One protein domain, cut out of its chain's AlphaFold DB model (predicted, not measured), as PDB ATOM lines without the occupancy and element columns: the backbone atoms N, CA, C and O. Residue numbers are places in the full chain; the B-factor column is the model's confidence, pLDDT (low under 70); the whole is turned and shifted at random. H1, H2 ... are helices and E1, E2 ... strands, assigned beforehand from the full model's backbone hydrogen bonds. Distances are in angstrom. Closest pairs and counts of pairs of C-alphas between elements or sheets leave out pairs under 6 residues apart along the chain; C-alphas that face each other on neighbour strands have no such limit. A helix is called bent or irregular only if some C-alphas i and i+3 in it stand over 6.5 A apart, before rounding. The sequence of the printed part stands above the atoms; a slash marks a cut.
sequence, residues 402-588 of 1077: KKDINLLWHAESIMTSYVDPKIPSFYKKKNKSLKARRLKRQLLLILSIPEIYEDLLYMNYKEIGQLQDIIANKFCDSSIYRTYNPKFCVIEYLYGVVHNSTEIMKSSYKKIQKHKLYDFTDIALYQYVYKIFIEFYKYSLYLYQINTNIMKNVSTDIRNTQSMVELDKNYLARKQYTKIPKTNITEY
ATOM      1  N   LYS A 402      -3.207 -12.224-127.550       75.06
ATOM      2  CA  LYS A 402      -2.327 -11.299-126.826       75.06
ATOM      3  C   LYS A 402      -0.876 -11.751-126.972       75.06
ATOM      4  O   LYS A 402      -0.594 -12.935-126.789       75.06
ATOM      5  N   LYS A 403       0.040 -10.844-127.323       67.94
ATOM      6  CA  LYS A 403       1.449 -11.205-127.543       67.94
ATOM      7  C   LYS A 403       2.060 -11.850-126.296       67.94
ATOM      8  O   LYS A 403       1.710 -11.507-125.165       67.94
ATOM      9  N   ASP A 404       2.993 -12.765-126.531       69.81
ATOM     10  CA  ASP A 404       3.896 -13.264-125.493       69.81
ATOM     11  C   ASP A 404       4.888 -12.140-125.110       69.81
ATOM     12  O   ASP A 404       4.970 -11.115-125.793       69.81
ATOM     13  N   ILE A 405       5.635 -12.287-124.010       76.69
ATOM     14  CA  ILE A 405       6.519 -11.211-123.526       76.69
ATOM     15  C   ILE A 405       7.646 -10.916-124.526       76.69
ATOM     16  O   ILE A 405       8.481 -11.771-124.819       76.69
ATOM     17  N   ASN A 406       7.713  -9.667-124.989       81.19
ATOM     18  CA  ASN A 406       8.768  -9.187-125.873       81.19
ATOM     19  C   ASN A 406      10.009  -8.775-125.060       81.19
ATOM     20  O   ASN A 406      10.155  -7.622-124.646       81.19
ATOM     21  N   LEU A 407      10.898  -9.741-124.806       83.88
ATOM     22  CA  LEU A 407      12.072  -9.560-123.942       83.88
ATOM     23  C   LEU A 407      13.016  -8.435-124.415       83.88
ATOM     24  O   LEU A 407      13.584  -7.742-123.571       83.88
ATOM     25  N   LEU A 408      13.118  -8.181-125.729       83.44
ATOM     26  CA  LEU A 408      13.889  -7.054-126.281       83.44
ATOM     27  C   LEU A 408      13.353  -5.711-125.775       83.44
ATOM     28  O   LEU A 408      14.098  -4.912-125.205       83.44
ATOM     29  N   TRP A 409      12.052  -5.464-125.942       82.94
ATOM     30  CA  TRP A 409      11.440  -4.206-125.509       82.94
ATOM     31  C   TRP A 409      11.327  -4.098-123.992       82.94
ATOM     32  O   TRP A 409      11.398  -2.987-123.480       82.94
ATOM     33  N   HIS A 410      11.268  -5.214-123.258       86.31
ATOM     34  CA  HIS A 410      11.462  -5.200-121.806       86.31
ATOM     35  C   HIS A 410      12.869  -4.721-121.421       86.31
ATOM     36  O   HIS A 410      12.985  -3.809-120.607       86.31
ATOM     37  N   ALA A 411      13.932  -5.270-122.016       85.38
ATOM     38  CA  ALA A 411      15.301  -4.855-121.706       85.38
ATOM     39  C   ALA A 411      15.547  -3.371-122.049       85.38
ATOM     40  O   ALA A 411      16.049  -2.617-121.214       85.38
ATOM     41  N   GLU A 412      15.122  -2.914-123.233       82.44
ATOM     42  CA  GLU A 412      15.254  -1.510-123.665       82.44
ATOM     43  C   GLU A 412      14.385  -0.552-122.813       82.44
ATOM     44  O   GLU A 412      14.830   0.545-122.461       82.44
ATOM     45  N   SER A 413      13.175  -0.969-122.411       84.31
ATOM     46  CA  SER A 413      12.281  -0.235-121.495       84.31
ATOM     47  C   SER A 413      12.902  -0.053-120.108       84.31
ATOM     48  O   SER A 413      12.996   1.074-119.605       84.31
ATOM     49  N   ILE A 414      13.397  -1.142-119.511       80.12
ATOM     50  CA  ILE A 414      14.067  -1.112-118.208       80.12
ATOM     51  C   ILE A 414      15.295  -0.193-118.306       80.12
ATOM     52  O   ILE A 414      15.401   0.760-117.528       80.12
ATOM     53  N   MET A 415      16.151  -0.368-119.320       78.88
ATOM     54  CA  MET A 415      17.330   0.479-119.563       78.88
ATOM     55  C   MET A 415      17.016   1.971-119.713       78.88
ATOM     56  O   MET A 415      17.711   2.806-119.124       78.88
ATOM     57  N   THR A 416      15.954   2.306-120.451       69.31
ATOM     58  CA  THR A 416      15.477   3.687-120.656       69.31
ATOM     59  C   THR A 416      15.076   4.356-119.334       69.31
ATOM     60  O   THR A 416      15.101   5.583-119.217       69.31
ATOM     61  N   SER A 417      14.760   3.567-118.301       63.97
ATOM     62  CA  SER A 417      14.469   4.076-116.961       63.97
ATOM     63  C   SER A 417      15.715   4.303-116.083       63.97
ATOM     64  O   SER A 417      15.672   5.206-115.237       63.97
ATOM     65  N   TYR A 418      16.818   3.567-116.289       65.00
ATOM     66  CA  TYR A 418      18.053   3.671-115.486       65.00
ATOM     67  C   TYR A 418      19.031   4.722-115.991       65.00
ATOM     68  O   TYR A 418      19.534   5.532-115.207       65.00
ATOM     69  N   VAL A 419      19.313   4.716-117.291       60.34
ATOM     70  CA  VAL A 419      20.290   5.631-117.883       60.34
ATOM     71  C   VAL A 419      19.682   7.029-117.930       60.34
ATOM     72  O   VAL A 419      18.701   7.248-118.632       60.34
ATOM     73  N   ASP A 420      20.273   7.999-117.220       55.94
ATOM     74  CA  ASP A 420      20.021   9.419-117.502       55.94
ATOM     75  C   ASP A 420      20.562   9.685-118.916       55.94
ATOM     76  O   ASP A 420      21.783   9.621-119.104       55.94
ATOM     77  N   PRO A 421      19.712   9.911-119.937       51.25
ATOM     78  CA  PRO A 421      20.206   9.999-121.302       51.25
ATOM     79  C   PRO A 421      21.113  11.222-121.443       51.25
ATOM     80  O   PRO A 421      21.012  12.183-120.673       51.25
ATOM     81  N   LYS A 422      21.940  11.262-122.493       49.94
ATOM     82  CA  LYS A 422      22.618  12.502-122.909       49.94
ATOM     83  C   LYS A 422      21.601  13.482-123.520       49.94
ATOM     84  O   LYS A 422      21.664  13.799-124.701       49.94
ATOM     85  N   ILE A 423      20.642  13.946-122.708       51.72
ATOM     86  CA  ILE A 423      19.601  14.916-123.064       51.72
ATOM     87  C   ILE A 423      20.305  16.172-123.600       51.72
ATOM     88  O   ILE A 423      20.974  16.849-122.812       51.72
ATOM     89  N   PRO A 424      20.161  16.525-124.892       44.22
ATOM     90  CA  PRO A 424      20.933  17.622-125.460       44.22
ATOM     91  C   PRO A 424      20.621  18.953-124.760       44.22
ATOM     92  O   PRO A 424      19.460  19.334-124.557       44.22
ATOM     93  N   SER A 425      21.674  19.658-124.348       42.47
ATOM     94  CA  SER A 425      21.622  20.813-123.446       42.47
ATOM     95  C   SER A 425      21.292  22.120-124.178       42.47
ATOM     96  O   SER A 425      22.057  23.078-124.163       42.47
ATOM     97  N   PHE A 426      20.103  22.191-124.781       47.12
ATOM     98  CA  PHE A 426      19.642  23.297-125.640       47.12
ATOM     99  C   PHE A 426      19.533  24.711-124.989       47.12
ATOM    100  O   PHE A 426      18.939  25.595-125.600       47.12
ATOM    101  N   TYR A 427      20.055  24.972-123.776       47.59
ATOM    102  CA  TYR A 427      19.862  26.252-123.059       47.59
ATOM    103  C   TYR A 427      21.064  26.722-122.210       47.59
ATOM    104  O   TYR A 427      21.392  26.123-121.183       47.59
ATOM    105  N   LYS A 428      21.636  27.889-122.553       40.03
ATOM    106  CA  LYS A 428      22.763  28.558-121.856       40.03
ATOM    107  C   LYS A 428      22.381  29.309-120.547       40.03
ATOM    108  O   LYS A 428      22.841  30.426-120.333       40.03
ATOM    109  N   LYS A 429      21.545  28.756-119.648       43.94
ATOM    110  CA  LYS A 429      21.273  29.359-118.308       43.94
ATOM    111  C   LYS A 429      21.221  28.307-117.181       43.94
ATOM    112  O   LYS A 429      20.217  27.609-117.042       43.94
ATOM    113  N   LYS A 430      22.288  28.243-116.359       50.25
ATOM    114  CA  LYS A 430      22.597  27.167-115.381       50.25
ATOM    115  C   LYS A 430      21.435  26.752-114.452       50.25
ATOM    116  O   LYS A 430      21.151  25.565-114.348       50.25
ATOM    117  N   ASN A 431      20.712  27.687-113.824       46.66
ATOM    118  CA  ASN A 431      19.670  27.304-112.849       46.66
ATOM    119  C   ASN A 431      18.337  26.888-113.501       46.66
ATOM    120  O   ASN A 431      17.714  25.920-113.063       46.66
ATOM    121  N   LYS A 432      17.910  27.547-114.593       52.72
ATOM    122  CA  LYS A 432      16.707  27.116-115.338       52.72
ATOM    123  C   LYS A 432      16.935  25.797-116.091       52.72
ATOM    124  O   LYS A 432      15.980  25.040-116.258       52.72
ATOM    125  N   SER A 433      18.168  25.477-116.498       64.06
ATOM    126  CA  SER A 433      18.469  24.184-117.126       64.06
ATOM    127  C   SER A 433      18.402  23.008-116.142       64.06
ATOM    128  O   SER A 433      18.027  21.918-116.565       64.06
ATOM    129  N   LEU A 434      18.674  23.205-114.843       71.25
ATOM    130  CA  LEU A 434      18.687  22.111-113.860       71.25
ATOM    131  C   LEU A 434      17.272  21.617-113.503       71.25
ATOM    132  O   LEU A 434      17.003  20.423-113.663       71.25
ATOM    133  N   LYS A 435      16.324  22.510-113.154       77.25
ATOM    134  CA  LYS A 435      14.897  22.125-113.006       77.25
ATOM    135  C   LYS A 435      14.332  21.528-114.308       77.25
ATOM    136  O   LYS A 435      13.572  20.565-114.261       77.25
ATOM    137  N   ALA A 436      14.742  22.036-115.475       79.69
ATOM    138  CA  ALA A 436      14.321  21.489-116.767       79.69
ATOM    139  C   ALA A 436      14.898  20.089-117.063       79.69
ATOM    140  O   ALA A 436      14.168  19.234-117.560       79.69
ATOM    141  N   ARG A 437      16.172  19.821-116.742       79.31
ATOM    142  CA  ARG A 437      16.775  18.480-116.868       79.31
ATOM    143  C   ARG A 437      16.097  17.491-115.921       79.31
ATOM    144  O   ARG A 437      15.792  16.384-116.357       79.31
ATOM    145  N   ARG A 438      15.796  17.903-114.678       83.00
ATOM    146  CA  ARG A 438      15.022  17.091-113.724       83.00
ATOM    147  C   ARG A 438      13.671  16.691-114.324       83.00
ATOM    148  O   ARG A 438      13.429  15.496-114.456       83.00
ATOM    149  N   LEU A 439      12.858  17.662-114.756       87.56
ATOM    150  CA  LEU A 439      11.532  17.397-115.327       87.56
ATOM    151  C   LEU A 439      11.607  16.447-116.531       87.56
ATOM    152  O   LEU A 439      10.865  15.471-116.586       87.56
ATOM    153  N   LYS A 440      12.545  16.671-117.462       87.62
ATOM    154  CA  LYS A 440      12.747  15.769-118.608       87.62
ATOM    155  C   LYS A 440      13.049  14.333-118.171       87.62
ATOM    156  O   LYS A 440      12.388  13.424-118.654       87.62
ATOM    157  N   ARG A 441      13.977  14.127-117.227       83.00
ATOM    158  CA  ARG A 441      14.324  12.795-116.695       83.00
ATOM    159  C   ARG A 441      13.170  12.142-115.920       83.00
ATOM    160  O   ARG A 441      13.026  10.924-115.963       83.00
ATOM    161  N   GLN A 442      12.360  12.930-115.210       87.50
ATOM    162  CA  GLN A 442      11.170  12.435-114.510       87.50
ATOM    163  C   GLN A 442      10.095  11.964-115.504       87.50
ATOM    164  O   GLN A 442       9.502  10.916-115.280       87.50
ATOM    165  N   LEU A 443       9.870  12.670-116.621       90.31
ATOM    166  CA  LEU A 443       8.884  12.260-117.637       90.31
ATOM    167  C   LEU A 443       9.182  10.865-118.215       90.31
ATOM    168  O   LEU A 443       8.252  10.100-118.456       90.31
ATOM    169  N   LEU A 444      10.462  10.506-118.374       88.94
ATOM    170  CA  LEU A 444      10.876   9.195-118.898       88.94
ATOM    171  C   LEU A 444      10.546   8.019-117.966       88.94
ATOM    172  O   LEU A 444      10.647   6.875-118.394       88.94
ATOM    173  N   LEU A 445      10.143   8.257-116.709       88.62
ATOM    174  CA  LEU A 445       9.793   7.183-115.769       88.62
ATOM    175  C   LEU A 445       8.718   6.237-116.313       88.62
ATOM    176  O   LEU A 445       8.796   5.038-116.058       88.62
ATOM    177  N   ILE A 446       7.748   6.747-117.078       92.81
ATOM    178  CA  ILE A 446       6.673   5.917-117.640       92.81
ATOM    179  C   ILE A 446       7.185   4.882-118.653       92.81
ATOM    180  O   ILE A 446       6.566   3.840-118.824       92.81
ATOM    181  N   LEU A 447       8.353   5.119-119.264       91.25
ATOM    182  CA  LEU A 447       8.973   4.205-120.225       91.25
ATOM    183  C   LEU A 447       9.545   2.936-119.567       91.25
ATOM    184  O   LEU A 447       9.995   2.058-120.291       91.25
ATOM    185  N   SER A 448       9.485   2.815-118.233       87.38
ATOM    186  CA  SER A 448       9.692   1.554-117.493       87.38
ATOM    187  C   SER A 448       8.511   0.574-117.585       87.38
ATOM    188  O   SER A 448       8.601  -0.530-117.057       87.38
ATOM    189  N   ILE A 449       7.405   0.972-118.227       91.38
ATOM    190  CA  ILE A 449       6.314   0.082-118.635       91.38
ATOM    191  C   ILE A 449       6.602  -0.366-120.080       91.38
ATOM    192  O   ILE A 449       6.476   0.462-120.992       91.38
ATOM    193  N   PRO A 450       6.972  -1.640-120.325       89.69
ATOM    194  CA  PRO A 450       7.402  -2.091-121.650       89.69
ATOM    195  C   PRO A 450       6.331  -1.960-122.730       89.69
ATOM    196  O   PRO A 450       6.652  -1.674-123.875       89.69
ATOM    197  N   GLU A 451       5.056  -2.091-122.372       90.69
ATOM    198  CA  GLU A 451       3.933  -1.971-123.304       90.69
ATOM    199  C   GLU A 451       3.726  -0.525-123.777       90.69
ATOM    200  O   GLU A 451       3.365  -0.300-124.928       90.69
ATOM    201  N   ILE A 452       4.014   0.461-122.918       93.44
ATOM    202  CA  ILE A 452       4.027   1.881-123.300       93.44
ATOM    203  C   ILE A 452       5.240   2.168-124.191       93.44
ATOM    204  O   ILE A 452       5.124   2.924-125.152       93.44
ATOM    205  N   TYR A 453       6.394   1.560-123.905       90.25
ATOM    206  CA  TYR A 453       7.580   1.685-124.754       90.25
ATOM    207  C   TYR A 453       7.358   1.062-126.146       90.25
ATOM    208  O   TYR A 453       7.632   1.721-127.146       90.25
ATOM    209  N   GLU A 454       6.813  -0.159-126.223       87.62
ATOM    210  CA  GLU A 454       6.499  -0.856-127.481       87.62
ATOM    211  C   GLU A 454       5.469  -0.083-128.319       87.62
ATOM    212  O   GLU A 454       5.687   0.123-129.514       87.62
ATOM    213  N   ASP A 455       4.388   0.410-127.704       90.81
ATOM    214  CA  ASP A 455       3.379   1.197-128.419       90.81
ATOM    215  C   ASP A 455       3.952   2.527-128.937       90.81
ATOM    216  O   ASP A 455       3.762   2.855-130.105       90.81
ATOM    217  N   LEU A 456       4.708   3.275-128.121       90.56
ATOM    218  CA  LEU A 456       5.362   4.519-128.560       90.56
ATOM    219  C   LEU A 456       6.410   4.288-129.660       90.56
ATOM    220  O   LEU A 456       6.631   5.174-130.489       90.56
ATOM    221  N   LEU A 457       7.070   3.126-129.659       85.75
ATOM    222  CA  LEU A 457       8.043   2.743-130.675       85.75
ATOM    223  C   LEU A 457       7.362   2.441-132.013       85.75
ATOM    224  O   LEU A 457       7.821   2.938-133.037       85.75
ATOM    225  N   TYR A 458       6.283   1.657-132.019       85.38
ATOM    226  CA  TYR A 458       5.652   1.199-133.260       85.38
ATOM    227  C   TYR A 458       4.551   2.118-133.809       85.38
ATOM    228  O   TYR A 458       4.330   2.089-135.019       85.38
ATOM    229  N   MET A 459       3.843   2.900-132.987       87.69
ATOM    230  CA  MET A 459       2.708   3.719-133.450       87.69
ATOM    231  C   MET A 459       3.126   4.847-134.405       87.69
ATOM    232  O   MET A 459       4.274   5.304-134.397       87.69
ATOM    233  N   ASN A 460       2.198   5.353-135.219       86.44
ATOM    234  CA  ASN A 460       2.452   6.532-136.046       86.44
ATOM    235  C   ASN A 460       2.182   7.830-135.264       86.44
ATOM    236  O   ASN A 460       1.124   7.987-134.661       86.44
ATOM    237  N   TYR A 461       3.081   8.820-135.344       87.69
ATOM    238  CA  TYR A 461       2.888  10.142-134.717       87.69
ATOM    239  C   TYR A 461       1.528  10.791-135.041       87.69
ATOM    240  O   TYR A 461       0.949  11.479-134.198       87.69
ATOM    241  N   LYS A 462       0.993  10.550-136.249       86.00
ATOM    242  CA  LYS A 462      -0.311  11.073-136.692       86.00
ATOM    243  C   LYS A 462      -1.489  10.581-135.839       86.00
ATOM    244  O   LYS A 462      -2.469  11.312-135.709       86.00
ATOM    245  N   GLU A 463      -1.390   9.400-135.233       84.62
ATOM    246  CA  GLU A 463      -2.455   8.810-134.408       84.62
ATOM    247  C   GLU A 463      -2.717   9.625-133.136       84.62
ATOM    248  O   GLU A 463      -3.862   9.716-132.694       84.62
ATOM    249  N   ILE A 464      -1.683  10.276-132.578       89.38
ATOM    250  CA  ILE A 464      -1.836  11.172-131.421       89.38
ATOM    251  C   ILE A 464      -2.778  12.324-131.795       89.38
ATOM    252  O   ILE A 464      -3.767  12.553-131.102       89.38
ATOM    253  N   GLY A 465      -2.504  13.001-132.917       85.62
ATOM    254  CA  GLY A 465      -3.306  14.127-133.406       85.62
ATOM    255  C   GLY A 465      -4.737  13.716-133.749       85.62
ATOM    256  O   GLY A 465      -5.678  14.293-133.216       85.62
ATOM    257  N   GLN A 466      -4.908  12.642-134.527       83.50
ATOM    258  CA  GLN A 466      -6.234  12.102-134.861       83.50
ATOM    259  C   GLN A 466      -7.066  11.792-133.608       83.50
ATOM    260  O   GLN A 466      -8.258  12.098-133.556       83.50
ATOM    261  N   LEU A 467      -6.448  11.224-132.569       84.06
ATOM    262  CA  LEU A 467      -7.135  10.957-131.310       84.06
ATOM    263  C   LEU A 467      -7.491  12.248-130.553       84.06
ATOM    264  O   LEU A 467      -8.580  12.332-129.984       84.06
ATOM    265  N   GLN A 468      -6.622  13.263-130.563       85.12
ATOM    266  CA  GLN A 468      -6.922  14.578-129.985       85.12
ATOM    267  C   GLN A 468      -8.108  15.249-130.688       85.12
ATOM    268  O   GLN A 468      -9.011  15.734-130.004       85.12
ATOM    269  N   ASP A 469      -8.146  15.225-132.020       81.31
ATOM    270  CA  ASP A 469      -9.230  15.807-132.820       81.31
ATOM    271  C   ASP A 469     -10.559  15.087-132.556       81.31
ATOM    272  O   ASP A 469     -11.600  15.715-132.363       81.31
ATOM    273  N   ILE A 470     -10.540  13.755-132.454       76.25
ATOM    274  CA  ILE A 470     -11.748  12.972-132.166       76.25
ATOM    275  C   ILE A 470     -12.233  13.187-130.723       76.25
ATOM    276  O   ILE A 470     -13.444  13.244-130.497       76.25
ATOM    277  N   ILE A 471     -11.326  13.344-129.749       77.44
ATOM    278  CA  ILE A 471     -11.691  13.699-128.366       77.44
ATOM    279  C   ILE A 471     -12.271  15.120-128.304       77.44
ATOM    280  O   ILE A 471     -13.227  15.339-127.561       77.44
ATOM    281  N   ALA A 472     -11.747  16.067-129.088       77.06
ATOM    282  CA  ALA A 472     -12.331  17.402-129.216       77.06
ATOM    283  C   ALA A 472     -13.750  17.327-129.800       77.06
ATOM    284  O   ALA A 472     -14.710  17.728-129.147       77.06
ATOM    285  N   ASN A 473     -13.903  16.711-130.974       73.69
ATOM    286  CA  ASN A 473     -15.165  16.680-131.712       73.69
ATOM    287  C   ASN A 473     -16.287  15.913-130.989       73.69
ATOM    288  O   ASN A 473     -17.454  16.261-131.144       73.69
ATOM    289  N   LYS A 474     -15.966  14.879-130.196       71.44
ATOM    290  CA  LYS A 474     -16.971  14.071-129.470       71.44
ATOM    291  C   LYS A 474     -17.212  14.499-128.025       71.44
ATOM    292  O   LYS A 474     -18.216  14.092-127.448       71.44
ATOM    293  N   PHE A 475     -16.306  15.270-127.422       71.38
ATOM    294  CA  PHE A 475     -16.361  15.585-125.992       71.38
ATOM    295  C   PHE A 475     -16.014  17.052-125.666       71.38
ATOM    296  O   PHE A 475     -15.576  17.324-124.548       71.38
ATOM    297  N   CYS A 476     -16.208  17.995-126.598       64.25
ATOM    298  CA  CYS A 476     -15.790  19.405-126.486       64.25
ATOM    299  C   CYS A 476     -16.229  20.097-125.174       64.25
ATOM    300  O   CYS A 476     -15.431  20.753-124.497       64.25
ATOM    301  N   ASP A 477     -17.473  19.879-124.747       61.62
ATOM    302  CA  ASP A 477     -18.007  20.462-123.506       61.62
ATOM    303  C   ASP A 477     -17.732  19.643-122.244       61.62
ATOM    304  O   ASP A 477     -17.992  20.091-121.127       61.62
ATOM    305  N   SER A 478     -17.133  18.462-122.389       65.56
ATOM    306  CA  SER A 478     -16.764  17.640-121.243       65.56
ATOM    307  C   SER A 478     -15.587  18.228-120.460       65.56
ATOM    308  O   SER A 478     -14.647  18.826-120.999       65.56
ATOM    309  N   SER A 479     -15.554  17.903-119.171       64.25
ATOM    310  CA  SER A 479     -14.350  18.041-118.353       64.25
ATOM    311  C   SER A 479     -13.166  17.234-118.911       64.25
ATOM    312  O   SER A 479     -12.025  17.623-118.688       64.25
ATOM    313  N   ILE A 480     -13.404  16.151-119.662       61.53
ATOM    314  CA  ILE A 480     -12.378  15.229-120.170       61.53
ATOM    315  C   ILE A 480     -11.525  15.900-121.254       61.53
ATOM    316  O   ILE A 480     -10.300  15.918-121.128       61.53
ATOM    317  N   TYR A 481     -12.153  16.520-122.259       66.12
ATOM    318  CA  TYR A 481     -11.452  17.289-123.296       66.12
ATOM    319  C   TYR A 481     -10.588  18.388-122.669       66.12
ATOM    320  O   TYR A 481      -9.367  18.398-122.848       66.12
ATOM    321  N   ARG A 482     -11.210  19.243-121.844       65.88
ATOM    322  CA  ARG A 482     -10.559  20.387-121.187       65.88
ATOM    323  C   ARG A 482      -9.434  19.952-120.229       65.88
ATOM    324  O   ARG A 482      -8.439  20.659-120.094       65.88
ATOM    325  N   THR A 483      -9.549  18.776-119.602       70.38
ATOM    326  CA  THR A 483      -8.569  18.265-118.622       70.38
ATOM    327  C   THR A 483      -7.420  17.476-119.244       70.38
ATOM    328  O   THR A 483      -6.312  17.554-118.708       70.38
ATOM    329  N   TYR A 484      -7.637  16.693-120.307       69.88
ATOM    330  CA  TYR A 484      -6.653  15.706-120.782       69.88
ATOM    331  C   TYR A 484      -6.074  15.985-122.168       69.88
ATOM    332  O   TYR A 484      -4.876  15.766-122.341       69.88
ATOM    333  N   ASN A 485      -6.839  16.525-123.125       72.62
ATOM    334  CA  ASN A 485      -6.313  16.785-124.473       72.62
ATOM    335  C   ASN A 485      -5.081  17.733-124.447       72.62
ATOM    336  O   ASN A 485      -4.034  17.355-124.979       72.62
ATOM    337  N   PRO A 486      -5.071  18.856-123.689       78.44
ATOM    338  CA  PRO A 486      -3.877  19.700-123.549       78.44
ATOM    339  C   PRO A 486      -2.643  18.997-122.954       78.44
ATOM    340  O   PRO A 486      -1.537  19.534-123.040       78.44
ATOM    341  N   LYS A 487      -2.807  17.828-122.320       85.69
ATOM    342  CA  LYS A 487      -1.733  17.052-121.678       85.69
ATOM    343  C   LYS A 487      -1.118  15.997-122.599       85.69
ATOM    344  O   LYS A 487      -0.040  15.497-122.280       85.69
ATOM    345  N   PHE A 488      -1.727  15.696-123.751       90.06
ATOM    346  CA  PHE A 488      -1.190  14.728-124.721       90.06
ATOM    347  C   PHE A 488       0.166  15.164-125.303       90.06
ATOM    348  O   PHE A 488       0.933  14.321-125.757       90.06
ATOM    349  N   CYS A 489       0.563  16.432-125.137       92.00
ATOM    350  CA  CYS A 489       1.933  16.885-125.380       92.00
ATOM    351  C   CYS A 489       3.013  16.139-124.572       92.00
ATOM    352  O   CYS A 489       4.185  16.177-124.937       92.00
ATOM    353  N   VAL A 490       2.643  15.450-123.486       94.56
ATOM    354  CA  VAL A 490       3.523  14.495-122.795       94.56
ATOM    355  C   VAL A 490       3.775  13.251-123.652       94.56
ATOM    356  O   VAL A 490       4.925  12.836-123.767       94.56
ATOM    357  N   ILE A 491       2.741  12.698-124.293       95.38
ATOM    358  CA  ILE A 491       2.861  11.556-125.216       95.38
ATOM    359  C   ILE A 491       3.669  11.973-126.448       95.38
ATOM    360  O   ILE A 491       4.621  11.283-126.799       95.38
ATOM    361  N   GLU A 492       3.374  13.140-127.039       95.06
ATOM    362  CA  GLU A 492       4.172  13.695-128.143       95.06
ATOM    363  C   GLU A 492       5.668  13.791-127.770       95.06
ATOM    364  O   GLU A 492       6.535  13.368-128.533       95.06
ATOM    365  N   TYR A 493       5.987  14.307-126.574       94.19
ATOM    366  CA  TYR A 493       7.368  14.435-126.100       94.19
ATOM    367  C   TYR A 493       8.050  13.073-125.916       94.19
ATOM    368  O   TYR A 493       9.211  12.925-126.294       94.19
ATOM    369  N   LEU A 494       7.345  12.087-125.355       93.69
ATOM    370  CA  LEU A 494       7.870  10.736-125.136       93.69
ATOM    371  C   LEU A 494       8.089   9.986-126.453       93.69
ATOM    372  O   LEU A 494       9.148   9.391-126.629       93.69
ATOM    373  N   TYR A 495       7.163  10.104-127.408       92.00
ATOM    374  CA  TYR A 495       7.364   9.652-128.785       92.00
ATOM    375  C   TYR A 495       8.611  10.314-129.395       92.00
ATOM    376  O   TYR A 495       9.496   9.635-129.912       92.00
ATOM    377  N   GLY A 496       8.748  11.637-129.251       87.44
ATOM    378  CA  GLY A 496       9.937  12.369-129.691       87.44
ATOM    379  C   GLY A 496      11.244  11.853-129.075       87.44
ATOM    380  O   GLY A 496      12.268  11.874-129.750       87.44
ATOM    381  N   VAL A 497      11.223  11.359-127.831       84.81
ATOM    382  CA  VAL A 497      12.387  10.730-127.183       84.81
ATOM    383  C   VAL A 497      12.667   9.339-127.756       84.81
ATOM    384  O   VAL A 497      13.806   9.083-128.136       84.81
ATOM    385  N   VAL A 498      11.660   8.464-127.857       82.81
ATOM    386  CA  VAL A 498      11.816   7.092-128.389       82.81
ATOM    387  C   VAL A 498      12.346   7.111-129.829       82.81
ATOM    388  O   VAL A 498      13.244   6.346-130.168       82.81
ATOM    389  N   HIS A 499      11.877   8.058-130.646       79.94
ATOM    390  CA  HIS A 499      12.305   8.244-132.039       79.94
ATOM    391  C   HIS A 499      13.497   9.208-132.210       79.94
ATOM    392  O   HIS A 499      13.829   9.575-133.333       79.94
ATOM    393  N   ASN A 500      14.128   9.667-131.118       78.19
ATOM    394  CA  ASN A 500      15.216  10.667-131.102       78.19
ATOM    395  C   ASN A 500      14.938  11.977-131.891       78.19
ATOM    396  O   ASN A 500      15.855  12.740-132.213       78.19
ATOM    397  N   SER A 501      13.670  12.286-132.180       83.69
ATOM    398  CA  SER A 501      13.260  13.443-132.976       83.69
ATOM    399  C   SER A 501      13.393  14.737-132.175       83.69
ATOM    400  O   SER A 501      12.499  15.145-131.424       83.69
ATOM    401  N   THR A 502      14.528  15.423-132.350       83.56
ATOM    402  CA  THR A 502      14.818  16.643-131.581       83.56
ATOM    403  C   THR A 502      13.810  17.765-131.830       83.56
ATOM    404  O   THR A 502      13.684  18.641-130.978       83.56
ATOM    405  N   GLU A 503      13.100  17.764-132.960       89.38
ATOM    406  CA  GLU A 503      12.057  18.744-133.270       89.38
ATOM    407  C   GLU A 503      10.800  18.510-132.429       89.38
ATOM    408  O   GLU A 503      10.407  19.406-131.678       89.38
ATOM    409  N   ILE A 504      10.235  17.296-132.472       90.06
ATOM    410  CA  ILE A 504       9.072  16.900-131.658       90.06
ATOM    411  C   ILE A 504       9.400  17.101-130.171       90.06
ATOM    412  O   ILE A 504       8.662  17.758-129.436       90.06
ATOM    413  N   MET A 505      10.589  16.677-129.727       88.75
ATOM    414  CA  MET A 505      11.053  16.933-128.359       88.75
ATOM    415  C   MET A 505      11.077  18.427-127.986       88.75
ATOM    416  O   MET A 505      10.827  18.763-126.828       88.75
ATOM    417  N   LYS A 506      11.406  19.338-128.915       88.25
ATOM    418  CA  LYS A 506      11.434  20.793-128.662       88.25
ATOM    419  C   LYS A 506      10.027  21.392-128.664       88.25
ATOM    420  O   LYS A 506       9.719  22.182-127.770       88.25
ATOM    421  N   SER A 507       9.189  21.059-129.646       91.25
ATOM    422  CA  SER A 507       7.840  21.624-129.793       91.25
ATOM    423  C   SER A 507       6.912  21.154-128.669       91.25
ATOM    424  O   SER A 507       6.291  21.980-127.996       91.25
ATOM    425  N   SER A 508       6.905  19.857-128.369       92.50
ATOM    426  CA  SER A 508       6.089  19.271-127.307       92.50
ATOM    427  C   SER A 508       6.570  19.676-125.916       92.50
ATOM    428  O   SER A 508       5.750  20.023-125.066       92.50
ATOM    429  N   TYR A 509       7.886  19.771-125.675       90.88
ATOM    430  CA  TYR A 509       8.377  20.276-124.388       90.88
ATOM    431  C   TYR A 509       7.955  21.735-124.148       90.88
ATOM    432  O   TYR A 509       7.503  22.041-123.048       90.88
ATOM    433  N   LYS A 510       7.979  22.620-125.163       90.12
ATOM    434  CA  LYS A 510       7.435  23.995-125.041       90.12
ATOM    435  C   LYS A 510       5.959  24.012-124.603       90.12
ATOM    436  O   LYS A 510       5.574  24.912-123.859       90.12
ATOM    437  N   LYS A 511       5.141  23.034-125.026       91.00
ATOM    438  CA  LYS A 511       3.762  22.853-124.524       91.00
ATOM    439  C   LYS A 511       3.776  22.434-123.045       91.00
ATOM    440  O   LYS A 511       3.148  23.102-122.227       91.00
ATOM    441  N   ILE A 512       4.560  21.410-122.681       90.06
ATOM    442  CA  ILE A 512       4.685  20.895-121.299       90.06
ATOM    443  C   ILE A 512       5.088  21.990-120.299       90.06
ATOM    444  O   ILE A 512       4.557  22.026-119.189       90.06
ATOM    445  N   GLN A 513       5.976  22.918-120.677       87.12
ATOM    446  CA  GLN A 513       6.410  24.010-119.791       87.12
ATOM    447  C   GLN A 513       5.254  24.910-119.309       87.12
ATOM    448  O   GLN A 513       5.375  25.521-118.247       87.12
ATOM    449  N   LYS A 514       4.129  24.969-120.039       86.12
ATOM    450  CA  LYS A 514       2.928  25.726-119.641       86.12
ATOM    451  C   LYS A 514       2.176  25.079-118.467       86.12
ATOM    452  O   LYS A 514       1.532  25.790-117.703       86.12
ATOM    453  N   HIS A 515       2.314  23.764-118.271       80.62
ATOM    454  CA  HIS A 515       1.600  22.983-117.243       80.62
ATOM    455  C   HIS A 515       2.228  23.043-115.836       80.62
ATOM    456  O   HIS A 515       1.785  22.330-114.944       80.62
ATOM    457  N   LYS A 516       3.262  23.875-115.620       81.88
ATOM    458  CA  LYS A 516       3.903  24.134-114.307       81.88
ATOM    459  C   LYS A 516       4.384  22.886-113.526       81.88
ATOM    460  O   LYS A 516       4.553  22.945-112.316       81.88
ATOM    461  N   LEU A 517       4.695  21.778-114.204       85.19
ATOM    462  CA  LEU A 517       5.039  20.476-113.591       85.19
ATOM    463  C   LEU A 517       6.401  20.413-112.852       85.19
ATOM    464  O   LEU A 517       6.876  19.329-112.527       85.19
ATOM    465  N   TYR A 518       7.072  21.542-112.612       82.62
ATOM    466  CA  TYR A 518       8.465  21.589-112.140       82.62
ATOM    467  C   TYR A 518       8.682  21.173-110.684       82.62
ATOM    468  O   TYR A 518       9.807  20.830-110.320       82.62
ATOM    469  N   ASP A 519       7.632  21.240-109.873       82.81
ATOM    470  CA  ASP A 519       7.692  21.020-108.426       82.81
ATOM    471  C   ASP A 519       7.055  19.670-108.026       82.81
ATOM    472  O   ASP A 519       6.852  19.382-106.849       82.81
ATOM    473  N   PHE A 520       6.774  18.811-109.014       86.81
ATOM    474  CA  PHE A 520       6.308  17.438-108.813       86.81
ATOM    475  C   PHE A 520       7.462  16.532-108.347       86.81
ATOM    476  O   PHE A 520       8.569  16.563-108.901       86.81
ATOM    477  N   THR A 521       7.187  15.657-107.374       87.31
ATOM    478  CA  THR A 521       8.085  14.538-107.044       87.31
ATOM    479  C   THR A 521       8.132  13.534-108.199       87.31
ATOM    480  O   THR A 521       7.236  13.491-109.044       87.31
ATOM    481  N   ASP A 522       9.177  12.708-108.249       87.62
ATOM    482  CA  ASP A 522       9.354  11.696-109.300       87.62
ATOM    483  C   ASP A 522       8.161  10.704-109.304       87.62
ATOM    484  O   ASP A 522       7.642  10.372-110.369       87.62
ATOM    485  N   ILE A 523       7.645  10.342-108.119       90.38
ATOM    486  CA  ILE A 523       6.428   9.526-107.934       90.38
ATOM    487  C   ILE A 523       5.163  10.268-108.403       90.38
ATOM    488  O   ILE A 523       4.375   9.713-109.170       90.38
ATOM    489  N   ALA A 524       4.964  11.526-107.992       91.25
ATOM    490  CA  ALA A 524       3.780  12.301-108.376       91.25
ATOM    491  C   ALA A 524       3.719  12.556-109.891       91.25
ATOM    492  O   ALA A 524       2.636  12.530-110.481       91.25
ATOM    493  N   LEU A 525       4.870  12.765-110.544       91.94
ATOM    494  CA  LEU A 525       4.912  12.907-111.997       91.94
ATOM    495  C   LEU A 525       4.654  11.569-112.699       91.94
ATOM    496  O   LEU A 525       3.892  11.552-113.660       91.94
ATOM    497  N   TYR A 526       5.204  10.452-112.215       92.69
ATOM    498  CA  TYR A 526       4.894   9.130-112.773       92.69
ATOM    499  C   TYR A 526       3.389   8.830-112.722       92.69
ATOM    500  O   TYR A 526       2.799   8.511-113.753       92.69
ATOM    501  N   GLN A 527       2.742   9.048-111.571       92.88
ATOM    502  CA  GLN A 527       1.283   8.937-111.425       92.88
ATOM    503  C   GLN A 527       0.535   9.843-112.414       92.88
ATOM    504  O   GLN A 527      -0.417   9.411-113.062       92.88
ATOM    505  N   TYR A 528       0.959  11.102-112.554       92.31
ATOM    506  CA  TYR A 528       0.357  12.057-113.487       92.31
ATOM    507  C   TYR A 528       0.466  11.598-114.950       92.31
ATOM    508  O   TYR A 528      -0.517  11.676-115.686       92.31
ATOM    509  N   VAL A 529       1.624  11.076-115.367       94.12
ATOM    510  CA  VAL A 529       1.831  10.573-116.733       94.12
ATOM    511  C   VAL A 529       1.068   9.263-116.969       94.12
ATOM    512  O   VAL A 529       0.429   9.124-118.009       94.12
ATOM    513  N   TYR A 530       1.023   8.355-115.991       93.94
ATOM    514  CA  TYR A 530       0.237   7.116-116.059       93.94
ATOM    515  C   TYR A 530      -1.259   7.396-116.317       93.94
ATOM    516  O   TYR A 530      -1.873   6.752-117.168       93.94
ATOM    517  N   LYS A 531      -1.837   8.431-115.684       91.44
ATOM    518  CA  LYS A 531      -3.220   8.887-115.959       91.44
ATOM    519  C   LYS A 531      -3.431   9.360-117.400       91.44
ATOM    520  O   LYS A 531      -4.503   9.133-117.953       91.44
ATOM    521  N   ILE A 532      -2.437  10.014-118.005       92.62
ATOM    522  CA  ILE A 532      -2.516  10.452-119.409       92.62
ATOM    523  C   ILE A 532      -2.562   9.224-120.332       92.62
ATOM    524  O   ILE A 532      -3.365   9.205-121.262       92.62
ATOM    525  N   PHE A 533      -1.790   8.172-120.034       93.69
ATOM    526  CA  PHE A 533      -1.846   6.915-120.787       93.69
ATOM    527  C   PHE A 533      -3.145   6.126-120.573       93.69
ATOM    528  O   PHE A 533      -3.678   5.616-121.556       93.69
ATOM    529  N   ILE A 534      -3.718   6.081-119.358       89.69
ATOM    530  CA  ILE A 534      -5.060   5.496-119.139       89.69
ATOM    531  C   ILE A 534      -6.077   6.121-120.107       89.69
ATOM    532  O   ILE A 534      -6.792   5.406-120.807       89.69
ATOM    533  N   GLU A 535      -6.143   7.455-120.157       86.19
ATOM    534  CA  GLU A 535      -7.122   8.165-120.986       86.19
ATOM    535  C   GLU A 535      -6.810   8.044-122.491       86.19
ATOM    536  O   GLU A 535      -7.732   7.868-123.285       86.19
ATOM    537  N   PHE A 536      -5.533   8.022-122.892       88.94
ATOM    538  CA  PHE A 536      -5.120   7.701-124.266       88.94
ATOM    539  C   PHE A 536      -5.621   6.314-124.704       88.94
ATOM    540  O   PHE A 536      -6.372   6.202-125.674       88.94
ATOM    541  N   TYR A 537      -5.294   5.256-123.956       88.56
ATOM    542  CA  TYR A 537      -5.679   3.885-124.304       88.56
ATOM    543  C   TYR A 537      -7.187   3.626-124.225       88.56
ATOM    544  O   TYR A 537      -7.712   2.779-124.953       88.56
ATOM    545  N   LYS A 538      -7.900   4.349-123.363       83.25
ATOM    546  CA  LYS A 538      -9.363   4.307-123.231       83.25
ATOM    547  C   LYS A 538     -10.089   4.835-124.476       83.25
ATOM    548  O   LYS A 538     -11.169   4.327-124.779       83.25
ATOM    549  N   TYR A 539      -9.505   5.799-125.196       80.88
ATOM    550  CA  TYR A 539     -10.115   6.427-126.377       80.88
ATOM    551  C   TYR A 539      -9.464   6.070-127.724       80.88
ATOM    552  O   TYR A 539     -10.110   6.266-128.752       80.88
ATOM    553  N   SER A 540      -8.239   5.531-127.754       81.31
ATOM    554  CA  SER A 540      -7.599   5.078-129.000       81.31
ATOM    555  C   SER A 540      -8.398   3.966-129.703       81.31
ATOM    556  O   SER A 540      -9.270   3.328-129.098       81.31
ATOM    557  N   LEU A 541      -8.077   3.667-130.968       77.69
ATOM    558  CA  LEU A 541      -8.560   2.444-131.627       77.69
ATOM    559  C   LEU A 541      -8.052   1.184-130.909       77.69
ATOM    560  O   LEU A 541      -7.224   1.247-130.001       77.69
ATOM    561  N   TYR A 542      -8.587   0.019-131.275       75.38
ATOM    562  CA  TYR A 542      -8.053  -1.258-130.789       75.38
ATOM    563  C   TYR A 542      -6.798  -1.675-131.567       75.38
ATOM    564  O   TYR A 542      -5.820  -2.128-130.975       75.38
ATOM    565  N   LEU A 543      -6.835  -1.454-132.882       78.81
ATOM    566  CA  LEU A 543      -5.761  -1.710-133.834       78.81
ATOM    567  C   LEU A 543      -5.145  -0.383-134.300       78.81
ATOM    568  O   LEU A 543      -5.851   0.625-134.365       78.81
ATOM    569  N   TYR A 544      -3.867  -0.404-134.662       78.56
ATOM    570  CA  TYR A 544      -3.158   0.703-135.309       78.56
ATOM    571  C   TYR A 544      -2.208   0.188-136.400       78.56
ATOM    572  O   TYR A 544      -1.943  -1.016-136.488       78.56
ATOM    573  N   GLN A 545      -1.705   1.093-137.246       80.75
ATOM    574  CA  GLN A 545      -0.753   0.752-138.304       80.75
ATOM    575  C   GLN A 545       0.675   1.065-137.853       80.75
ATOM    576  O   GLN A 545       1.023   2.216-137.598       80.75
ATOM    577  N   ILE A 546       1.518   0.036-137.807       78.81
ATOM    578  CA  ILE A 546       2.929   0.158-137.446       78.81
ATOM    579  C   ILE A 546       3.610   1.143-138.401       78.81
ATOM    580  O   ILE A 546       3.488   1.053-139.628       78.81
ATOM    581  N   ASN A 547       4.350   2.087-137.828       75.38
ATOM    582  CA  ASN A 547       5.042   3.152-138.528       75.38
ATOM    583  C   ASN A 547       6.202   2.607-139.381       75.38
ATOM    584  O   ASN A 547       7.368   2.612-138.986       75.38
ATOM    585  N   THR A 548       5.885   2.176-140.603       67.00
ATOM    586  CA  THR A 548       6.881   1.636-141.542       67.00
ATOM    587  C   THR A 548       7.949   2.647-141.980       67.00
ATOM    588  O   THR A 548       8.919   2.245-142.610       67.00
ATOM    589  N   ASN A 549       7.868   3.932-141.606       60.81
ATOM    590  CA  ASN A 549       8.952   4.882-141.882       60.81
ATOM    591  C   ASN A 549      10.185   4.639-140.993       60.81
ATOM    592  O   ASN A 549      11.299   4.923-141.425       60.81
ATOM    593  N   ILE A 550      10.023   3.983-139.836       57.44
ATOM    594  CA  ILE A 550      11.140   3.405-139.058       57.44
ATOM    595  C   ILE A 550      11.946   2.416-139.928       57.44
ATOM    596  O   ILE A 550      13.151   2.276-139.764       57.44
ATOM    597  N   MET A 551      11.275   1.769-140.890       51.34
ATOM    598  CA  MET A 551      11.828   0.790-141.833       51.34
ATOM    599  C   MET A 551      12.295   1.416-143.159       51.34
ATOM    600  O   MET A 551      12.859   0.709-143.988       51.34
ATOM    601  N   LYS A 552      11.995   2.700-143.412       40.34
ATOM    602  CA  LYS A 552      12.249   3.376-144.703       40.34
ATOM    603  C   LYS A 552      13.211   4.552-144.616       40.34
ATOM    604  O   LYS A 552      13.816   4.893-145.626       40.34
ATOM    605  N   ASN A 553      13.450   5.116-143.431       38.44
ATOM    606  CA  ASN A 553      14.444   6.177-143.215       38.44
ATOM    607  C   ASN A 553      15.911   5.675-143.310       38.44
ATOM    608  O   ASN A 553      16.809   6.218-142.673       38.44
ATOM    609  N   VAL A 554      16.140   4.637-144.119       38.94
ATOM    610  CA  VAL A 554      17.439   4.154-144.601       38.94
ATOM    611  C   VAL A 554      17.731   4.713-146.008       38.94
ATOM    612  O   VAL A 554      18.892   4.800-146.387       38.94
ATOM    613  N   SER A 555      16.724   5.139-146.789       35.12
ATOM    614  CA  SER A 555      16.931   5.543-148.195       35.12
ATOM    615  C   SER A 555      17.221   7.030-148.441       35.12
ATOM    616  O   SER A 555      17.786   7.353-149.481       35.12
ATOM    617  N   THR A 556      16.819   7.946-147.550       35.12
ATOM    618  CA  THR A 556      16.919   9.405-147.786       35.12
ATOM    619  C   THR A 556      17.146  10.209-146.500       35.12
ATOM    620  O   THR A 556      16.345  10.132-145.572       35.12
ATOM    621  N   ASP A 557      18.207  11.021-146.505       36.28
ATOM    622  CA  ASP A 557      18.480  12.179-145.637       36.28
ATOM    623  C   ASP A 557      18.374  12.033-144.105       36.28
ATOM    624  O   ASP A 557      17.453  12.540-143.470       36.28
ATOM    625  N   ILE A 558      19.450  11.519-143.495       31.23
ATOM    626  CA  ILE A 558      20.127  12.138-142.334       31.23
ATOM    627  C   ILE A 558      21.611  11.731-142.366       31.23
ATOM    628  O   ILE A 558      21.944  10.549-142.376       31.23
ATOM    629  N   ARG A 559      22.531  12.707-142.356       32.84
ATOM    630  CA  ARG A 559      23.978  12.440-142.262       32.84
ATOM    631  C   ARG A 559      24.376  12.161-140.808       32.84
ATOM    632  O   ARG A 559      24.457  13.095-140.016       32.84
ATOM    633  N   ASN A 560      24.678  10.907-140.474       32.06
ATOM    634  CA  ASN A 560      25.483  10.549-139.298       32.06
ATOM    635  C   ASN A 560      26.227   9.228-139.536       32.06
ATOM    636  O   ASN A 560      25.639   8.243-139.972       32.06
ATOM    637  N   THR A 561      27.529   9.209-139.257       35.78
ATOM    638  CA  THR A 561      28.464   8.155-139.681       35.78
ATOM    639  C   THR A 561      28.650   7.044-138.639       35.78
ATOM    640  O   THR A 561      29.735   6.846-138.100       35.78
ATOM    641  N   GLN A 562      27.588   6.275-138.393       37.94
ATOM    642  CA  GLN A 562      27.679   4.887-137.905       37.94
ATOM    643  C   GLN A 562      26.883   3.983-138.852       37.94
ATOM    644  O   GLN A 562      25.971   4.462-139.526       37.94
ATOM    645  N   SER A 563      27.298   2.722-139.017       39.19
ATOM    646  CA  SER A 563      27.034   2.031-140.282       39.19
ATOM    647  C   SER A 563      25.544   1.724-140.499       39.19
ATOM    648  O   SER A 563      24.874   1.083-139.688       39.19
ATOM    649  N   MET A 564      25.019   2.164-141.645       38.62
ATOM    650  CA  MET A 564      23.638   1.870-142.050       38.62
ATOM    651  C   MET A 564      23.415   0.357-142.217       38.62
ATOM    652  O   MET A 564      22.327  -0.140-141.945       38.62
ATOM    653  N   VAL A 565      24.478  -0.378-142.571       39.41
ATOM    654  CA  VAL A 565      24.504  -1.842-142.707       39.41
ATOM    655  C   VAL A 565      24.203  -2.549-141.380       39.41
ATOM    656  O   VAL A 565      23.504  -3.560-141.374       39.41
ATOM    657  N   GLU A 566      24.683  -2.031-140.244       42.25
ATOM    658  CA  GLU A 566      24.316  -2.563-138.926       42.25
ATOM    659  C   GLU A 566      22.871  -2.225-138.555       42.25
ATOM    660  O   GLU A 566      22.192  -3.056-137.955       42.25
ATOM    661  N   LEU A 567      22.373  -1.034-138.906       44.28
ATOM    662  CA  LEU A 567      20.989  -0.646-138.615       44.28
ATOM    663  C   LEU A 567      19.979  -1.543-139.346       44.28
ATOM    664  O   LEU A 567      19.023  -2.016-138.732       44.28
ATOM    665  N   ASP A 568      20.223  -1.805-140.630       44.41
ATOM    666  CA  ASP A 568      19.332  -2.582-141.496       44.41
ATOM    667  C   ASP A 568      19.317  -4.073-141.100       44.41
ATOM    668  O   ASP A 568      18.254  -4.661-140.884       44.41
ATOM    669  N   LYS A 569      20.500  -4.657-140.836       51.06
ATOM    670  CA  LYS A 569      20.628  -6.008-140.254       51.06
ATOM    671  C   LYS A 569      19.889  -6.124-138.920       51.06
ATOM    672  O   LYS A 569      19.082  -7.037-138.747       51.06
ATOM    673  N   ASN A 570      20.113  -5.183-137.999       55.31
ATOM    674  CA  ASN A 570      19.437  -5.180-136.702       55.31
ATOM    675  C   ASN A 570      17.920  -5.016-136.836       55.31
ATOM    676  O   ASN A 570      17.187  -5.589-136.033       55.31
ATOM    677  N   TYR A 571      17.418  -4.269-137.826       53.56
ATOM    678  CA  TYR A 571      15.977  -4.146-138.030       53.56
ATOM    679  C   TYR A 571      15.347  -5.418-138.616       53.56
ATOM    680  O   TYR A 571      14.315  -5.862-138.110       53.56
ATOM    681  N   LEU A 572      15.958  -6.041-139.630       56.12
ATOM    682  CA  LEU A 572      15.470  -7.309-140.187       56.12
ATOM    683  C   LEU A 572      15.456  -8.417-139.123       56.12
ATOM    684  O   LEU A 572      14.441  -9.101-138.965       56.12
ATOM    685  N   ALA A 573      16.519  -8.504-138.321       60.66
ATOM    686  CA  ALA A 573      16.601  -9.376-137.155       60.66
ATOM    687  C   ALA A 573      15.490  -9.067-136.128       60.66
ATOM    688  O   ALA A 573      14.682  -9.937-135.798       60.66
ATOM    689  N   ARG A 574      15.337  -7.803-135.700       64.19
ATOM    690  CA  ARG A 574      14.237  -7.389-134.806       64.19
ATOM    691  C   ARG A 574      12.863  -7.764-135.376       64.19
ATOM    692  O   ARG A 574      12.020  -8.249-134.624       64.19
ATOM    693  N   LYS A 575      12.617  -7.600-136.680       60.44
ATOM    694  CA  LYS A 575      11.341  -7.951-137.334       60.44
ATOM    695  C   LYS A 575      11.054  -9.457-137.286       60.44
ATOM    696  O   LYS A 575       9.920  -9.833-136.986       60.44
ATOM    697  N   GLN A 576      12.060 -10.289-137.562       60.84
ATOM    698  CA  GLN A 576      11.962 -11.752-137.522       60.84
ATOM    699  C   GLN A 576      11.599 -12.250-136.112       60.84
ATOM    700  O   GLN A 576      10.670 -13.042-135.963       60.84
ATOM    701  N   TYR A 577      12.259 -11.735-135.070       62.31
ATOM    702  CA  TYR A 577      12.105 -12.261-133.707       62.31
ATOM    703  C   TYR A 577      10.971 -11.584-132.904       62.31
ATOM    704  O   TYR A 577      10.383 -12.220-132.033       62.31
ATOM    705  N   THR A 578      10.574 -10.341-133.224       63.09
ATOM    706  CA  THR A 578       9.397  -9.672-132.605       63.09
ATOM    707  C   THR A 578       8.054 -10.003-133.277       63.09
ATOM    708  O   THR A 578       7.020  -9.466-132.874       63.09
ATOM    709  N   LYS A 579       8.048 -10.905-134.276       67.19
ATOM    710  CA  LYS A 579       6.847 -11.458-134.938       67.19
ATOM    711  C   LYS A 579       5.884 -10.368-135.454       67.19
ATOM    712  O   LYS A 579       4.682 -10.387-135.187       67.19
ATOM    713  N   ILE A 580       6.422  -9.387-136.190       67.44
ATOM    714  CA  ILE A 580       5.640  -8.265-136.744       67.44
ATOM    715  C   ILE A 580       4.645  -8.763-137.819       67.44
ATOM    716  O   ILE A 580       5.068  -9.435-138.763       67.44
ATOM    717  N   PRO A 581       3.344  -8.405-137.743       67.38
ATOM    718  CA  PRO A 581       2.331  -8.845-138.707       67.38
ATOM    719  C   PRO A 581       2.637  -8.428-140.153       67.38
ATOM    720  O   PRO A 581       2.995  -7.279-140.405       67.38
ATOM    721  N   LYS A 582       2.401  -9.318-141.130       66.88
ATOM    722  CA  LYS A 582       2.620  -9.035-142.569       66.88
ATOM    723  C   LYS A 582       1.766  -7.874-143.108       66.88
ATOM    724  O   LYS A 582       2.172  -7.201-144.048       66.88
ATOM    725  N   THR A 583       0.623  -7.597-142.478       68.06
ATOM    726  CA  THR A 583      -0.240  -6.428-142.740       68.06
ATOM    727  C   THR A 583       0.322  -5.108-142.198       68.06
ATOM    728  O   THR A 583      -0.170  -4.044-142.565       68.06
ATOM    729  N   ASN A 584       1.319  -5.158-141.309       73.94
ATOM    730  CA  ASN A 584       1.768  -4.057-140.450       73.94
ATOM    731  C   ASN A 584       0.647  -3.450-139.573       73.94
ATOM    732  O   ASN A 584       0.773  -2.316-139.124       73.94
ATOM    733  N   ILE A 585      -0.439  -4.188-139.312       75.31
ATOM    734  CA  ILE A 585      -1.519  -3.788-138.394       75.31
ATOM    735  C   ILE A 585      -1.364  -4.583-137.096       75.31
ATOM    736  O   ILE A 585      -1.232  -5.806-137.146       75.31
ATOM    737  N   THR A 586      -1.375  -3.917-135.941       77.50
ATOM    738  CA  THR A 586      -1.227  -4.577-134.633       77.50
ATOM    739  C   THR A 586      -2.058  -3.899-133.541       77.50
ATOM    740  O   THR A 586      -2.700  -2.880-133.778       77.50
ATOM    741  N   GLU A 587      -2.086  -4.500-132.355       80.62
ATOM    742  CA  GLU A 587      -2.863  -4.037-131.201       80.62
ATOM    743  C   GLU A 587      -2.007  -3.174-130.270       80.62
ATOM    744  O   GLU A 587      -0.824  -3.461-130.074       80.62
ATOM    745  N   TYR A 588      -2.607  -2.155-129.648       84.38
ATOM    746  CA  TYR A 588      -1.949  -1.390-128.581       84.38
ATOM    747  C   TYR A 588      -1.733  -2.275-127.345       84.38
ATOM    748  O   TYR A 588      -2.698  -2.649-126.671       84.38
TER     749      TYR A 588
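Overview. This is residues 402 to 588 of the 1077 residues of an uncharacterized protein of Nematocida parisii (strain ERTm1 / ATCC PRA-289) (UniProt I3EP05). Helices cluster round the short helix H6: H7 folds back alongside it, H2, H3, H4 and H8 pack round it, and H10 lies off at one edge, touching no helix. A ribbon of two antiparallel strands, order E1 - E2, joins the last residues to the stretch after H8, and residues 474 to 479 and 556 to 563 stick out. The printed part has 187 residues with ten named helices and two named strands, in the order H1 to H8, E1, H9, H10, E2, and is mostly helix. It is compact, with a radius of gyration of the C-alphas of 17.3 A and spans of 43 by 43 by 31 A.

Along the chain. Find C-alpha 407 at (12.072, -9.560, -123.942); from there H1 runs to 418, 16.8 A. H2, residues 430 to 448, 28.8 A, is only just irregular: C-alphas 443 and 446 are 6.7 A apart. Next come H3, 450 to 458, and H4, 461 to 475, 21.8 A. H5, 479 to 487, is also only just irregular, with C-alphas 483 and 486 7.0 A apart. Read on through H6, 489 to 498, H7, 502 to 515, 20.5 A, and H8, 522 to 539, 26.4 A. E1 is 543 to 545, H9 548 to 551, H10 564 to 577, 20.1 A, and E2 585 to 587, ending at (-2.863, -4.037, -131.201).

Arrangement. Start at the hub, H6, which forms a hairpin with H7 at a shallow tilt of 31 degrees; their closest C-alphas, Gly 496 and Met 505, are 4.9 A apart. H6 touches H3, about perpendicular at 82 degrees, closest at C-alphas 456 and 495, 5.5 A. H4 touches H6 with residues 461 to 464 alone, closest at C-alphas 464 and 492, 7.3 A. H8 touches H2 at a steep tilt of 51 degrees, closest at C-alphas 522 and 442, 5.6 A. H1 and H2 form a hairpin, closest at C-alphas 413 and 448, 5.1 A; so do H4 and H5, at C-alphas 475 and 481, 5.9 A. E1 and E2 are antiparallel: N 544 and O 586 are 2.9 A apart, within hydrogen-bond range. H9 and H10 are close but not clearly touching, C-alphas 551 and 571 at 7.5 A. Every O i to N i+4 pair is within range in H1, H3, H6, H8 and H10; H2 has 9 of 15, H4 10 of 11, H5 3 of 5, H7 8 of 10, and H9 is too short.

Size, cuts and confidence. The C-alphas farthest apart, Asp 477 and Val 565, are 51.7 A apart. The printed part has no cut; the links H1 to H2 and H9 to H10 are long. Mean pLDDT of the printed part is 74.3; look for values under 70 at, among others, residues 416 to 433 and 548 to 583.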